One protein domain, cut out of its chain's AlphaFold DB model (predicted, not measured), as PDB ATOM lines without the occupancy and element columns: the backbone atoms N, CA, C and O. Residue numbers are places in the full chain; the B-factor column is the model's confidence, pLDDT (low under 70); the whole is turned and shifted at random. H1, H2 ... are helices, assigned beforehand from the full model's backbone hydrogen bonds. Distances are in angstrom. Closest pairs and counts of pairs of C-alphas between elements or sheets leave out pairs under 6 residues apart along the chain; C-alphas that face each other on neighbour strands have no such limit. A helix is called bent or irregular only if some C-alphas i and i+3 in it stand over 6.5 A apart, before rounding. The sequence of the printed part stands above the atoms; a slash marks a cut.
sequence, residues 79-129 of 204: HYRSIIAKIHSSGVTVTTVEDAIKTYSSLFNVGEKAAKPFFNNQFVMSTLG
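AT A GLANCE: This is residues 79 to 129 of the 204 residues of an uncharacterized protein of Euryarchaeota archaeon TMED117 (UniProt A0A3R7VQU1). Four short helices make a small rounded ball in two pairs: the first and last helices, H1 and H4, lie side by side, and H2 and H3 pack on each other at a steep tilt. Each helix of one pair stands about perpendicular to each of the other. The printed part has 51 residues, with H1, H2, H3 and H4 in that order and no named strand; the class is all helix. It is compact, with a radius of gyration of the C-alphas of 9.6 A and spans of 22 by 21 by 21 A.

HOW THE PARTS SIT: H1, residues 79 to 89, touches H4, residues 122 to 128, at a shallow tilt of 22 degrees, the same way; their closest C-alphas, of Tyr 80 and Val 124, are 7.2 A apart. H1 is close to but not clearly touching H2, residues 97 to 107, with the closest C-alphas, of Ile 87 and Tyr 104, 7.6 A apart. H2 touches H3, residues 112 to 119, at a steep tilt of 61 degrees, opposite ways; the closest C-alphas, of Ser 105 and Glu 112, are 4.8 A apart. H3 and H4 are close but not clearly touching, with the closest C-alphas, of Phe 119 and Met 125, 6.3 A apart. In H4 every O i to N i+4 pair is within hydrogen-bond range; in H1 6 of 7 are, in H2 5 of 7 and in H3 2 of 4.

IN THESE COORDINATES: H1 begins at C-alpha 79 (-32.050, 31.354, -34.030) and is 17.0 A long; it is only just irregular, with C-alphas 79 and 82 6.9 A apart. H2, 14.9 A, is irregular, with C-alphas 103 and 106 7.3 A apart. H3 and H4 are each 10.1 A long, and H4 ends at C-alpha 128 (-32.840, 24.583, -20.633).

THE WHOLE: The two C-alphas farthest apart, of Asn 109 and Gly 129, are 24.0 A apart. The printed part has no cut; the link H1 to H2 is short, and those from H2 to H3 and from H3 to H4 are tight. Mean pLDDT of the printed part is 79.7, and residues 91 to 93 are under 70.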
ATOM      1  N   HIS A  79     -33.508  31.269 -34.074       78.00
ATOM      2  CA  HIS A  79     -32.050  31.354 -34.030       78.00
ATOM      3  C   HIS A  79     -31.424  30.534 -32.897       78.00
ATOM      4  O   HIS A  79     -30.310  30.039 -33.045       78.00
ATOM      5  N   TYR A  80     -32.145  30.347 -31.789       80.75
ATOM      6  CA  TYR A  80     -31.637  29.650 -30.610       80.75
ATOM      7  C   TYR A  80     -31.903  28.139 -30.664       80.75
ATOM      8  O   TYR A  80     -31.213  27.362 -30.002       80.75
ATOM      9  N   ARG A  81     -32.856  27.688 -31.495       84.75
ATOM     10  CA  ARG A  81     -33.319  26.287 -31.525       84.75
ATOM     11  C   ARG A  81     -32.220  25.298 -31.906       84.75
ATOM     12  O   ARG A  81     -32.165  24.216 -31.333       84.75
ATOM     13  N   SER A  82     -31.351  25.648 -32.852       82.94
ATOM     14  CA  SER A  82     -30.269  24.762 -33.311       82.94
ATOM     15  C   SER A  82     -29.223  24.511 -32.222       82.94
ATOM     16  O   SER A  82     -28.725  23.395 -32.078       82.94
ATOM     17  N   ILE A  83     -28.926  25.536 -31.424       83.69
ATOM     18  CA  ILE A  83     -27.947  25.467 -30.340       83.69
ATOM     19  C   ILE A  83     -28.559  24.753 -29.133       83.69
ATOM     20  O   ILE A  83     -27.936  23.843 -28.594       83.69
ATOM     21  N   ILE A  84     -29.808  25.076 -28.776       84.50
ATOM     22  CA  ILE A  84     -30.563  24.372 -27.729       84.50
ATOM     23  C   ILE A  84     -30.677  22.875 -28.054       84.50
ATOM     24  O   ILE A  84     -30.420  22.035 -27.196       84.50
ATOM     25  N   ALA A  85     -30.984  22.513 -29.305       84.19
ATOM     26  CA  ALA A  85     -31.042  21.114 -29.728       84.19
ATOM     27  C   ALA A  85     -29.688  20.403 -29.572       84.19
ATOM     28  O   ALA A  85     -29.637  19.268 -29.095       84.19
ATOM     29  N   LYS A  86     -28.582  21.078 -29.918       82.38
ATOM     30  CA  LYS A  86     -27.232  20.534 -29.732       82.38
ATOM     31  C   LYS A  86     -26.893  20.350 -28.245       82.38
ATOM     32  O   LYS A  86     -26.314  19.329 -27.879       82.38
ATOM     33  N   ILE A  87     -27.316  21.275 -27.388       83.69
ATOM     34  CA  ILE A  87     -27.176  21.172 -25.931       83.69
ATOM     35  C   ILE A  87     -27.950  19.962 -25.396       83.69
ATOM     36  O   ILE A  87     -27.353  19.116 -24.736       83.69
ATOM     37  N   HIS A  88     -29.220  19.779 -25.765       82.38
ATOM     38  CA  HIS A  88     -29.975  18.585 -25.366       82.38
ATOM     39  C   HIS A  88     -29.338  17.282 -25.872       82.38
ATOM     40  O   HIS A  88     -29.314  16.292 -25.146       82.38
ATOM     41  N   SER A  89     -28.765  17.283 -27.081       77.38
ATOM     42  CA  SER A  89     -28.079  16.106 -27.632       77.38
ATOM     43  C   SER A  89     -26.765  15.761 -26.924       77.38
ATOM     44  O   SER A  89     -26.313  14.624 -27.006       77.38
ATOM     45  N   SER A  90     -26.158  16.718 -26.213       72.12
ATOM     46  CA  SER A  90     -24.916  16.490 -25.467       72.12
ATOM     47  C   SER A  90     -25.113  15.628 -24.214       72.12
ATOM     48  O   SER A  90     -24.135  15.126 -23.670       72.12
ATOM     49  N   GLY A  91     -26.360  15.450 -23.753       65.44
ATOM     50  CA  GLY A  91     -26.698  14.605 -22.603       65.44
ATOM     51  C   GLY A  91     -26.242  15.141 -21.240       65.44
ATOM     52  O   GLY A  91     -26.478  14.487 -20.228       65.44
ATOM     53  N   VAL A  92     -25.610  16.318 -21.190       69.19
ATOM     54  CA  VAL A  92     -25.158  16.953 -19.946       69.19
ATOM     55  C   VAL A  92     -26.262  17.873 -19.423       69.19
ATOM     56  O   VAL A  92     -26.678  18.805 -20.103       69.19
ATOM     57  N   THR A  93     -26.766  17.613 -18.219       67.00
ATOM     58  CA  THR A  93     -27.760  18.476 -17.564       67.00
ATOM     59  C   THR A  93     -27.044  19.486 -16.683       67.00
ATOM     60  O   THR A  93     -26.400  19.098 -15.708       67.00
ATOM     61  N   VAL A  94     -27.159  20.771 -17.009       70.00
ATOM     62  CA  VAL A  94     -26.568  21.846 -16.212       70.00
ATOM     63  C   VAL A  94     -27.672  22.682 -15.580       70.00
ATOM     64  O   VAL A  94     -28.630  23.049 -16.252       70.00
ATOM     65  N   THR A  95     -27.545  22.963 -14.285       74.38
ATOM     66  CA  THR A  95     -28.572  23.654 -13.491       74.38
ATOM     67  C   THR A  95     -28.310  25.154 -13.322       74.38
ATOM     68  O   THR A  95     -29.230  25.881 -12.949       74.38
ATOM     69  N   THR A  96     -27.089  25.627 -13.607       78.00
ATOM     70  CA  THR A  96     -26.645  27.027 -13.455       78.00
ATOM     71  C   THR A  96     -26.158  27.613 -14.785       78.00
ATOM     72  O   THR A  96     -25.683  26.898 -15.673       78.00
ATOM     73  N   VAL A  97     -26.277  28.933 -14.940       77.44
ATOM     74  CA  VAL A  97     -25.908  29.646 -16.175       77.44
ATOM     75  C   VAL A  97     -24.391  29.623 -16.388       77.44
ATOM     76  O   VAL A  97     -23.918  29.396 -17.501       77.44
ATOM     77  N   GLU A  98     -23.615  29.791 -15.323       79.25
ATOM     78  CA  GLU A  98     -22.154  29.851 -15.341       79.25
ATOM     79  C   GLU A  98     -21.532  28.501 -15.704       79.25
ATOM     80  O   GLU A  98     -20.620  28.435 -16.538       79.25
ATOM     81  N   ASP A  99     -22.063  27.410 -15.147       80.19
ATOM     82  CA  ASP A  99     -21.601  26.067 -15.492       80.19
ATOM     83  C   ASP A  99     -22.000  25.712 -16.929       80.19
ATOM     84  O   ASP A  99     -21.244  25.025 -17.623       80.19
ATOM     85  N   ALA A 100     -23.138  26.221 -17.420       79.88
ATOM     86  CA  ALA A 100     -23.575  25.999 -18.795       79.88
ATOM     87  C   ALA A 100     -22.660  26.742 -19.773       79.88
ATOM     88  O   ALA A 100     -22.187  26.157 -20.747       79.88
ATOM     89  N   ILE A 101     -22.315  27.996 -19.469       81.94
ATOM     90  CA  ILE A 101     -21.347  28.787 -20.232       81.94
ATOM     91  C   ILE A 101     -20.000  28.066 -20.315       81.94
ATOM     92  O   ILE A 101     -19.421  27.977 -21.397       81.94
ATOM     93  N   LYS A 102     -19.504  27.526 -19.196       83.00
ATOM     94  CA  LYS A 102     -18.217  26.825 -19.152       83.00
ATOM     95  C   LYS A 102     -18.256  25.529 -19.962       83.00
ATOM     96  O   LYS A 102     -17.395  25.320 -20.818       83.00
ATOM     97  N   THR A 103     -19.279  24.707 -19.740       81.62
ATOM     98  CA  THR A 103     -19.467  23.397 -20.385       81.62
ATOM     99  C   THR A 103     -19.671  23.517 -21.893       81.62
ATOM    100  O   THR A 103     -19.095  22.754 -22.666       81.62
ATOM    101  N   TYR A 104     -20.456  24.506 -22.323       80.81
ATOM    102  CA  TYR A 104     -20.839  24.690 -23.721       80.81
ATOM    103  C   TYR A 104     -20.044  25.764 -24.453       80.81
ATOM    104  O   TYR A 104     -20.325  26.028 -25.619       80.81
ATOM    105  N   SER A 105     -19.033  26.361 -23.820       78.44
ATOM    106  CA  SER A 105     -18.138  27.331 -24.462       78.44
ATOM    107  C   SER A 105     -17.554  26.795 -25.774       78.44
ATOM    108  O   SER A 105     -17.485  27.532 -26.753       78.44
ATOM    109  N   SER A 106     -17.233  25.500 -25.838       80.50
ATOM    110  CA  SER A 106     -16.715  24.821 -27.034       80.50
ATOM    111  C   SER A 106     -17.706  24.750 -28.203       80.50
ATOM    112  O   SER A 106     -17.287  24.560 -29.344       80.50
ATOM    113  N   LEU A 107     -19.010  24.928 -27.959       76.75
ATOM    114  CA  LEU A 107     -20.023  24.972 -29.017       76.75
ATOM    115  C   LEU A 107     -19.977  26.272 -29.823       76.75
ATOM    116  O   LEU A 107     -20.516  26.327 -30.930       76.75
ATOM    117  N   PHE A 108     -19.341  27.309 -29.280       79.38
ATOM    118  CA  PHE A 108     -19.248  28.620 -29.893       79.38
ATOM    119  C   PHE A 108     -17.808  28.884 -30.321       79.38
ATOM    120  O   PHE A 108     -16.879  28.766 -29.528       79.38
ATOM    121  N   ASN A 109     -17.613  29.340 -31.558       77.38
ATOM    122  CA  ASN A 109     -16.276  29.644 -32.079       77.38
ATOM    123  C   ASN A 109     -15.537  30.732 -31.263       77.38
ATOM    124  O   ASN A 109     -14.316  30.810 -31.283       77.38
ATOM    125  N   VAL A 110     -16.280  31.571 -30.531       76.38
ATOM    126  CA  VAL A 110     -15.756  32.659 -29.678       76.38
ATOM    127  C   VAL A 110     -15.722  32.260 -28.188       76.38
ATOM    128  O   VAL A 110     -15.500  33.098 -27.311       76.38
ATOM    129  N   GLY A 111     -15.953  30.981 -27.878       78.12
ATOM    130  CA  GLY A 111     -15.893  30.451 -26.520       78.12
ATOM    131  C   GLY A 111     -16.908  31.092 -25.567       78.12
ATOM    132  O   GLY A 111     -18.020  31.473 -25.942       78.12
ATOM    133  N   GLU A 112     -16.478  31.274 -24.318       76.81
ATOM    134  CA  GLU A 112     -17.252  31.886 -23.229       76.81
ATOM    135  C   GLU A 112     -17.852  33.261 -23.591       76.81
ATOM    136  O   GLU A 112     -18.946  33.600 -23.139       76.81
ATOM    137  N   LYS A 113     -17.183  34.050 -24.444       78.12
ATOM    138  CA  LYS A 113     -17.652  35.393 -24.832       78.12
ATOM    139  C   LYS A 113     -18.960  35.363 -25.626       78.12
ATOM    140  O   LYS A 113     -19.770  36.269 -25.466       78.12
ATOM    141  N   ALA A 114     -19.168  34.340 -26.455       77.56
ATOM    142  CA  ALA A 114     -20.413  34.152 -27.207       77.56
ATOM    143  C   ALA A 114     -21.447  33.325 -26.430       77.56
ATOM    144  O   ALA A 114     -22.646  33.516 -26.614       77.56
ATOM    145  N   ALA A 115     -20.992  32.457 -25.526       82.06
ATOM    146  CA  ALA A 115     -21.876  31.694 -24.656       82.06
ATOM    147  C   ALA A 115     -22.628  32.598 -23.657       82.06
ATOM    148  O   ALA A 115     -23.826  32.422 -23.463       82.06
ATOM    149  N   LYS A 116     -21.970  33.617 -23.083       83.69
ATOM    150  CA  LYS A 116     -22.584  34.573 -22.136       83.69
ATOM    151  C   LYS A 116     -23.905  35.199 -22.621       83.69
ATOM    152  O   LYS A 116     -24.916  35.017 -21.947       83.69
ATOM    153  N   PRO A 117     -23.961  35.902 -23.770       83.31
ATOM    154  CA  PRO A 117     -25.209  36.504 -24.245       83.31
ATOM    155  C   PRO A 117     -26.266  35.461 -24.638       83.31
ATOM    156  O   PRO A 117     -27.457  35.744 -24.556       83.31
ATOM    157  N   PHE A 118     -25.850  34.255 -25.038       84.81
ATOM    158  CA  PHE A 118     -26.765  33.168 -25.375       84.81
ATOM    159  C   PHE A 118     -27.472  32.609 -24.134       84.81
ATOM    160  O   PHE A 118     -28.697  32.532 -24.117       84.81
ATOM    161  N   PHE A 119     -26.726  32.260 -23.080       86.62
ATOM    162  CA  PHE A 119     -27.300  31.683 -21.859       86.62
ATOM    163  C   PHE A 119     -28.011  32.710 -20.969       86.62
ATOM    164  O   PHE A 119     -28.870  32.319 -20.188       86.62
ATOM    165  N   ASN A 120     -27.733  34.007 -21.140       84.25
ATOM    166  CA  ASN A 120     -28.469  35.090 -20.475       84.25
ATOM    167  C   ASN A 120     -29.828  35.409 -21.130       84.25
ATOM    168  O   ASN A 120     -30.564  36.264 -20.639       84.25
ATOM    169  N   ASN A 121     -30.170  34.782 -22.260       85.19
ATOM    170  CA  ASN A 121     -31.459  35.002 -22.906       85.19
ATOM    171  C   ASN A 121     -32.584  34.279 -22.140       85.19
ATOM    172  O   ASN A 121     -32.511  33.070 -21.924       85.19
ATOM    173  N   GLN A 122     -33.667  34.996 -21.814       82.62
ATOM    174  CA  GLN A 122     -34.807  34.469 -21.049       82.62
ATOM    175  C   GLN A 122     -35.401  33.178 -21.637       82.62
ATOM    176  O   GLN A 122     -35.745  32.264 -20.890       82.62
ATOM    177  N   PHE A 123     -35.491  33.072 -22.963       81.44
ATOM    178  CA  PHE A 123     -36.014  31.878 -23.631       81.44
ATOM    179  C   PHE A 123     -35.062  30.686 -23.535       81.44
ATOM    180  O   PHE A 123     -35.491  29.541 -23.384       81.44
ATOM    181  N   VAL A 124     -33.759  30.939 -23.628       83.38
ATOM    182  CA  VAL A 124     -32.739  29.892 -23.505       83.38
ATOM    183  C   VAL A 124     -32.732  29.353 -22.078       83.38
ATOM    184  O   VAL A 124     -32.753  28.139 -21.888       83.38
ATOM    185  N   MET A 125     -32.807  30.245 -21.087       81.62
ATOM    186  CA  MET A 125     -32.911  29.882 -19.674       81.62
ATOM    187  C   MET A 125     -34.146  29.023 -19.396       81.62
ATOM    188  O   MET A 125     -34.023  27.949 -18.810       81.62
ATOM    189  N   SER A 126     -35.323  29.447 -19.876       81.75
ATOM    190  CA  SER A 126     -36.571  28.706 -19.665       81.75
ATOM    191  C   SER A 126     -36.573  27.345 -20.355       81.75
ATOM    192  O   SER A 126     -37.106  26.382 -19.813       81.75
ATOM    193  N   THR A 127     -35.979  27.247 -21.547       81.94
ATOM    194  CA  THR A 127     -35.975  26.002 -22.328       81.94
ATOM    195  C   THR A 127     -34.992  24.978 -21.765       81.94
ATOM    196  O   THR A 127     -35.268  23.783 -21.783       81.94
ATOM    197  N   LEU A 128     -33.856  25.442 -21.241       82.69
ATOM    198  CA  LEU A 128     -32.840  24.583 -20.633       82.69
ATOM    199  C   LEU A 128     -33.102  24.296 -19.148       82.69
ATOM    200  O   LEU A 128     -32.407  23.467 -18.568       82.69
ATOM    201  N   GLY A 129     -34.091  24.952 -18.531       76.31
ATOM    202  CA  GLY A 129     -34.389  24.794 -17.107       76.31
ATOM    203  C   GLY A 129     -33.277  25.323 -16.197       76.31
ATOM    204  O   GLY A 129     -33.096  24.817 -15.091       76.31
TER     205      GLY A 129